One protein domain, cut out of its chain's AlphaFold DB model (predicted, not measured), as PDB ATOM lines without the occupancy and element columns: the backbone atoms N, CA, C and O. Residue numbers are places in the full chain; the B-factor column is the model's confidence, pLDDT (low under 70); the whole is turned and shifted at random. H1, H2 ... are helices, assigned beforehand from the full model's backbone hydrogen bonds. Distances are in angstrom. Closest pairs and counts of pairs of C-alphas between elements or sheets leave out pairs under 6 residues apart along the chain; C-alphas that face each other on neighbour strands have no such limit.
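This is residues 33 to 87 of the 121 residues of an uncharacterized protein of Deltaproteobacteria bacterium (UniProt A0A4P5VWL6). Three helices make three sides of an open frame with an empty middle: long H1, then H2 at a corner, then H3 opposite H1. Past H3, the last residues fold back toward H1. The printed part has 55 residues, is all helix with no named strand, and is loose, with a radius of gyration of the C-alphas of 12.6 A; it is only just flat, spanning 35 by 24 by 11 A.

Start with H1, residues 34 to 52; it touches H2, residues 55 to 66, only at the corner, where the C-alphas of Ala 52 and Ala 58 are closest at 4.8 A. Their lines stand at a steep tilt of 64 degrees, opposite ways. H3, residues 68 to 81, is close to H2 but not clearly touching: the closest C-alphas, of Leu 64 and Ala 70, are 5.9 A apart, and the lines are about perpendicular at 81 degrees. H1 and H3 are apart. In H1 and H3 every O i to N i+4 pair is within hydrogen-bond range; in H2, 7 of 8 are.

Find C-alpha 34 at (-28.895, 78.572, 217.438); from there H1 runs 26.4 A to C-alpha 52. H2 covers 17.1 A, and H3 19.9 A, ending at C-alpha 81 at (-38.295, 75.654, 220.039).

The C-alphas farthest apart, of His 33 and Pro 55, are 35.4 A apart. The printed part has no cut, and both links are tight. Look for pLDDT under 70 at residues 80 to 84 and 87.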
ATOM      1  N   HIS A  33     -30.081  80.842 213.909       78.44
ATOM      2  CA  HIS A  33     -29.031  81.379 214.776       78.44
ATOM      3  C   HIS A  33     -28.994  80.680 216.149       78.44
ATOM      4  O   HIS A  33     -29.140  81.337 217.184       78.44
ATOM      5  N   PRO A  34     -28.746  79.359 216.210       78.69
ATOM      6  CA  PRO A  34     -28.895  78.572 217.438       78.69
ATOM      7  C   PRO A  34     -27.991  79.042 218.589       78.69
ATOM      8  O   PRO A  34     -28.435  79.107 219.733       78.69
ATOM      9  N   ILE A  35     -26.743  79.437 218.306       80.62
ATOM     10  CA  ILE A  35     -25.800  79.925 219.331       80.62
ATOM     11  C   ILE A  35     -26.261  81.271 219.911       80.62
ATOM     12  O   ILE A  35     -26.220  81.473 221.127       80.62
ATOM     13  N   ALA A  36     -26.724  82.188 219.057       76.94
ATOM     14  CA  ALA A  36     -27.227  83.487 219.496       76.94
ATOM     15  C   ALA A  36     -28.514  83.322 220.311       76.94
ATOM     16  O   ALA A  36     -28.625  83.868 221.406       76.94
ATOM     17  N   ALA A  37     -29.448  82.499 219.827       79.94
ATOM     18  CA  ALA A  37     -30.684  82.184 220.532       79.94
ATOM     19  C   ALA A  37     -30.426  81.570 221.912       79.94
ATOM     20  O   ALA A  37     -31.019  82.005 222.898       79.94
ATOM     21  N   GLN A  38     -29.488  80.627 222.001       83.12
ATOM     22  CA  GLN A  38     -29.077  80.033 223.268       83.12
ATOM     23  C   GLN A  38     -28.470  81.068 224.219       83.12
ATOM     24  O   GLN A  38     -28.816  81.101 225.399       83.12
ATOM     25  N   SER A  39     -27.611  81.948 223.713       78.81
ATOM     26  CA  SER A  39     -26.979  82.994 224.522       78.81
ATOM     27  C   SER A  39     -28.017  83.965 225.096       78.81
ATOM     28  O   SER A  39     -28.008  84.259 226.292       78.81
ATOM     29  N   ILE A  40     -28.952  84.425 224.257       79.69
ATOM     30  CA  ILE A  40     -30.068  85.293 224.657       79.69
ATOM     31  C   ILE A  40     -30.925  84.604 225.718       79.69
ATOM     32  O   ILE A  40     -31.234  85.195 226.755       79.69
ATOM     33  N   TYR A  41     -31.277  83.340 225.484       80.56
ATOM     34  CA  TYR A  41     -32.074  82.553 226.412       80.56
ATOM     35  C   TYR A  41     -31.403  82.427 227.784       80.56
ATOM     36  O   TYR A  41     -32.042  82.702 228.801       80.56
ATOM     37  N   SER A  42     -30.108  82.097 227.831       82.44
ATOM     38  CA  SER A  42     -29.354  81.980 229.083       82.44
ATOM     39  C   SER A  42     -29.343  83.294 229.877       82.44
ATOM     40  O   SER A  42     -29.551  83.282 231.094       82.44
ATOM     41  N   VAL A  43     -29.191  84.445 229.208       83.62
ATOM     42  CA  VAL A  43     -29.257  85.768 229.861       83.62
ATOM     43  C   VAL A  43     -30.646  86.047 230.432       83.62
ATOM     44  O   VAL A  43     -30.759  86.445 231.593       83.62
ATOM     45  N   LEU A  44     -31.706  85.798 229.657       81.81
ATOM     46  CA  LEU A  44     -33.087  85.995 230.109       81.81
ATOM     47  C   LEU A  44     -33.429  85.099 231.305       81.81
ATOM     48  O   LEU A  44     -34.080  85.548 232.249       81.81
ATOM     49  N   VAL A  45     -32.949  83.853 231.313       83.69
ATOM     50  CA  VAL A  45     -33.104  82.942 232.456       83.69
ATOM     51  C   VAL A  45     -32.370  83.477 233.685       83.69
ATOM     52  O   VAL A  45     -32.938  83.479 234.779       83.69
ATOM     53  N   ALA A  46     -31.131  83.947 233.531       84.56
ATOM     54  CA  ALA A  46     -30.360  84.510 234.634       84.56
ATOM     55  C   ALA A  46     -31.034  85.758 235.228       84.56
ATOM     56  O   ALA A  46     -31.119  85.886 236.452       84.56
ATOM     57  N   GLU A  47     -31.555  86.650 234.384       83.06
ATOM     58  CA  GLU A  47     -32.332  87.816 234.820       83.06
ATOM     59  C   GLU A  47     -33.624  87.397 235.521       83.06
ATOM     60  O   GLU A  47     -33.900  87.848 236.629       83.06
ATOM     61  N   GLY A  48     -34.377  86.459 234.943       83.38
ATOM     62  CA  GLY A  48     -35.600  85.935 235.548       83.38
ATOM     63  C   GLY A  48     -35.353  85.317 236.927       83.38
ATOM     64  O   GLY A  48     -36.144  85.525 237.848       83.38
ATOM     65  N   ARG A  49     -34.229  84.608 237.110       87.69
ATOM     66  CA  ARG A  49     -33.801  84.076 238.417       87.69
ATOM     67  C   ARG A  49     -33.473  85.198 239.405       87.69
ATOM     68  O   ARG A  49     -33.910  85.118 240.552       87.69
ATOM     69  N   ARG A  50     -32.750  86.237 238.969       87.62
ATOM     70  CA  ARG A  50     -32.418  87.410 239.796       87.62
ATOM     71  C   ARG A  50     -33.674  88.182 240.208       87.62
ATOM     72  O   ARG A  50     -33.863  88.429 241.396       87.62
ATOM     73  N   ALA A  51     -34.580  88.456 239.272       84.50
ATOM     74  CA  ALA A  51     -35.863  89.092 239.549       84.50
ATOM     75  C   ALA A  51     -36.712  88.257 240.523       84.50
ATOM     76  O   ALA A  51     -37.232  88.789 241.501       84.50
ATOM     77  N   ALA A  52     -36.797  86.938 240.325       89.12
ATOM     78  CA  ALA A  52     -37.566  86.038 241.187       89.12
ATOM     79  C   ALA A  52     -36.996  85.856 242.606       89.12
ATOM     80  O   ALA A  52     -37.677  85.274 243.453       89.12
ATOM     81  N   ALA A  53     -35.766  86.308 242.866       92.44
ATOM     82  CA  ALA A  53     -35.172  86.315 244.201       92.44
ATOM     83  C   ALA A  53     -35.660  87.494 245.065       92.44
ATOM     84  O   ALA A  53     -35.490  87.469 246.282       92.44
ATOM     85  N   THR A  54     -36.285  88.509 244.459       95.88
ATOM     86  CA  THR A  54     -36.941  89.604 245.193       95.88
ATOM     87  C   THR A  54     -38.273  89.138 245.802       95.88
ATOM     88  O   THR A  54     -38.886  88.211 245.266       95.88
ATOM     89  N   PRO A  55     -38.769  89.752 246.894       95.00
ATOM     90  CA  PRO A  55     -40.081  89.423 247.458       95.00
ATOM     91  C   PRO A  55     -41.224  89.560 246.439       95.00
ATOM     92  O   PRO A  55     -42.067  88.668 246.314       95.00
ATOM     93  N   GLU A  56     -41.219  90.642 245.661       92.69
ATOM     94  CA  GLU A  56     -42.203  90.928 244.617       92.69
ATOM     95  C   GLU A  56     -42.110  89.896 243.487       92.69
ATOM     96  O   GLU A  56     -43.116  89.320 243.063       92.69
ATOM     97  N   GLY A  57     -40.891  89.593 243.040       89.31
ATOM     98  CA  GLY A  57     -40.643  88.587 242.013       89.31
ATOM     99  C   GLY A  57     -40.989  87.170 242.468       89.31
ATOM    100  O   GLY A  57     -41.508  86.382 241.678       89.31
ATOM    101  N   ALA A  58     -40.778  86.834 243.740       92.19
ATOM    102  CA  ALA A  58     -41.173  85.550 244.311       92.19
ATOM    103  C   ALA A  58     -42.702  85.398 244.348       92.19
ATOM    104  O   ALA A  58     -43.227  84.322 244.024       92.19
ATOM    105  N   ALA A  59     -43.425  86.471 244.688       91.06
ATOM    106  CA  ALA A  59     -44.882  86.508 244.622       91.06
ATOM    107  C   ALA A  59     -45.376  86.342 243.175       91.06
ATOM    108  O   ALA A  59     -46.225  85.484 242.917       91.06
ATOM    109  N   LEU A  60     -44.788  87.070 242.222       88.62
ATOM    110  CA  LEU A  60     -45.117  86.959 240.799       88.62
ATOM    111  C   LEU A  60     -44.827  85.555 240.248       88.62
ATOM    112  O   LEU A  60     -45.692  84.953 239.616       88.62
ATOM    113  N   ARG A  61     -43.654  84.980 240.542       88.31
ATOM    114  CA  ARG A  61     -43.302  83.599 240.164       88.31
ATOM    115  C   ARG A  61     -44.347  82.614 240.673       88.31
ATOM    116  O   ARG A  61     -44.755  81.709 239.950       88.31
ATOM    117  N   THR A  62     -44.785  82.794 241.914       90.75
ATOM    118  CA  THR A  62     -45.795  81.937 242.537       90.75
ATOM    119  C   THR A  62     -47.157  82.072 241.853       90.75
ATOM    120  O   THR A  62     -47.849  81.069 241.683       90.75
ATOM    121  N   GLN A  63     -47.544  83.279 241.437       89.31
ATOM    122  CA  GLN A  63     -48.774  83.507 240.670       89.31
ATOM    123  C   GLN A  63     -48.688  82.874 239.275       89.31
ATOM    124  O   GLN A  63     -49.591  82.135 238.880       89.31
ATOM    125  N   LEU A  64     -47.579  83.084 238.559       85.94
ATOM    126  CA  LEU A  64     -47.338  82.503 237.238       85.94
ATOM    127  C   LEU A  64     -47.320  80.972 237.278       85.94
ATOM    128  O   LEU A  64     -47.919  80.337 236.419       85.94
ATOM    129  N   ALA A  65     -46.725  80.364 238.308       86.06
ATOM    130  CA  ALA A  65     -46.704  78.907 238.472       86.06
ATOM    131  C   ALA A  65     -48.109  78.287 238.598       86.06
ATOM    132  O   ALA A  65     -48.302  77.121 238.260       86.06
ATOM    133  N   ARG A  66     -49.094  79.060 239.067       88.81
ATOM    134  CA  ARG A  66     -50.497  78.628 239.166       88.81
ATOM    135  C   ARG A  66     -51.330  79.034 237.950       88.81
ATOM    136  O   ARG A  66     -52.485  78.629 237.857       88.81
ATOM    137  N   SER A  67     -50.776  79.831 237.037       84.56
ATOM    138  CA  SER A  67     -51.501  80.368 235.889       84.56
ATOM    139  C   SER A  67     -51.632  79.320 234.779       84.56
ATOM    140  O   SER A  67     -50.620  78.867 234.233       84.56
ATOM    141  N   PRO A  68     -52.863  78.963 234.365       79.56
ATOM    142  CA  PRO A  68     -53.076  78.091 233.213       79.56
ATOM    143  C   PRO A  68     -52.508  78.681 231.919       79.56
ATOM    144  O   PRO A  68     -52.045  77.933 231.063       79.56
ATOM    145  N   LEU A  69     -52.520  80.012 231.788       79.94
ATOM    146  CA  LEU A  69     -51.968  80.710 230.630       79.94
ATOM    147  C   LEU A  69     -50.444  80.568 230.576       79.94
ATOM    148  O   LEU A  69     -49.902  80.237 229.530       79.94
ATOM    149  N   ALA A  70     -49.760  80.738 231.711       72.81
ATOM    150  CA  ALA A  70     -48.311  80.563 231.779       72.81
ATOM    151  C   ALA A  70     -47.890  79.116 231.468       72.81
ATOM    152  O   ALA A  70     -46.860  78.893 230.837       72.81
ATOM    153  N   ARG A  71     -48.707  78.132 231.869       76.62
ATOM    154  CA  ARG A  71     -48.499  76.726 231.498       76.62
ATOM    155  C   ARG A  71     -48.649  76.505 229.990       76.62
ATOM    156  O   ARG A  71     -47.740  75.952 229.386       76.62
ATOM    157  N   ARG A  72     -49.738  76.987 229.381       75.25
ATOM    158  CA  ARG A  72     -49.956  76.888 227.923       75.25
ATOM    159  C   ARG A  72     -48.848  77.571 227.128       75.25
ATOM    160  O   ARG A  72     -48.404  77.050 226.114       75.25
ATOM    161  N   TRP A  73     -48.380  78.719 227.610       75.31
ATOM    162  CA  TRP A  73     -47.266  79.429 226.997       75.31
ATOM    163  C   TRP A  73     -45.974  78.612 227.032       75.31
ATOM    164  O   TRP A  73     -45.283  78.513 226.024       75.31
ATOM    165  N   ARG A  74     -45.668  77.979 228.172       77.38
ATOM    166  CA  ARG A  74     -44.516  77.076 228.286       77.38
ATOM    167  C   ARG A  74     -44.611  75.914 227.299       77.38
ATOM    168  O   ARG A  74     -43.640  75.652 226.608       77.38
ATOM    169  N   GLU A  75     -45.767  75.265 227.204       76.44
ATOM    170  CA  GLU A  75     -45.990  74.159 226.261       76.44
ATOM    171  C   GLU A  75     -45.782  74.612 224.805       76.44
ATOM    172  O   GLU A  75     -45.051  73.969 224.053       76.44
ATOM    173  N   ALA A  76     -46.356  75.755 224.414       71.69
ATOM    174  CA  ALA A  76     -46.169  76.324 223.078       71.69
ATOM    175  C   ALA A  76     -44.697  76.665 222.792       71.69
ATOM    176  O   ALA A  76     -44.207  76.413 221.692       71.69
ATOM    177  N   TRP A  77     -43.979  77.188 223.787       72.00
ATOM    178  CA  TRP A  77     -42.553  77.490 223.687       72.00
ATOM    179  C   TRP A  77     -41.694  76.231 223.523       72.00
ATOM    180  O   TRP A  77     -40.823  76.187 222.655       72.00
ATOM    181  N   GLU A  78     -41.939  75.194 224.326       73.75
ATOM    182  CA  GLU A  78     -41.221  73.913 224.256       73.75
ATOM    183  C   GLU A  78     -41.430  73.234 222.896       73.75
ATOM    184  O   GLU A  78     -40.470  72.765 222.282       73.75
ATOM    185  N   ILE A  79     -42.665  73.249 222.385       72.81
ATOM    186  CA  ILE A  79     -43.006  72.723 221.057       72.81
ATOM    187  C   ILE A  79     -42.352  73.567 219.956       72.81
ATOM    188  O   ILE A  79     -41.711  73.019 219.060       72.81
ATOM    189  N   GLY A  80     -42.486  74.894 220.017       67.38
ATOM    190  CA  GLY A  80     -41.990  75.807 218.984       67.38
ATOM    191  C   GLY A  80     -40.467  75.821 218.870       67.38
ATOM    192  O   GLY A  80     -39.929  75.877 217.766       67.38
ATOM    193  N   THR A  81     -39.765  75.707 219.998       65.81
ATOM    194  CA  THR A  81     -38.295  75.654 220.039       65.81
ATOM    195  C   THR A  81     -37.734  74.235 219.951       65.81
ATOM    196  O   THR A  81     -36.516  74.083 219.925       65.81
ATOM    197  N   LEU A  82     -38.584  73.197 219.911       62.53
ATOM    198  CA  LEU A  82     -38.197  71.780 219.977       62.53
ATOM    199  C   LEU A  82     -37.270  71.455 221.162       62.53
ATOM    200  O   LEU A  82     -36.423  70.567 221.068       62.53
ATOM    201  N   ASN A  83     -37.401  72.191 222.270       65.94
ATOM    202  CA  ASN A  83     -36.471  72.153 223.403       65.94
ATOM    203  C   ASN A  83     -34.997  72.405 223.024       65.94
ATOM    204  O   ASN A  83     -34.097  71.952 223.723       65.94
ATOM    205  N   ALA A  84     -34.710  73.124 221.935       68.38
ATOM    206  CA  ALA A  84     -33.334  73.401 221.518       68.38
ATOM    207  C   ALA A  84     -32.571  74.274 222.533       68.38
ATOM    208  O   ALA A  84     -31.349  74.177 222.638       68.38
ATOM    209  N   LEU A  85     -33.287  75.106 223.294       72.56
ATOM    210  CA  LEU A  85     -32.708  76.057 224.241       72.56
ATOM    211  C   LEU A  85     -32.659  75.467 225.654       72.56
ATOM    212  O   LEU A  85     -33.685  75.066 226.200       72.56
ATOM    213  N   HIS A  86     -31.477  75.457 226.264       71.56
ATOM    214  CA  HIS A  86     -31.226  74.841 227.568       71.56
ATOM    215  C   HIS A  86     -30.704  75.865 228.576       71.56
ATOM    216  O   HIS A  86     -29.796  76.629 228.270       71.56
ATOM    217  N   SER A  87     -31.229  75.878 229.806       60.06
ATOM    218  CA  SER A  87     -30.810  76.861 230.822       60.06
ATOM    219  C   SER A  87     -29.375  76.687 231.312       60.06
ATOM    220  O   SER A  87     -28.838  77.597 231.939       60.06
TER     221      SER A  87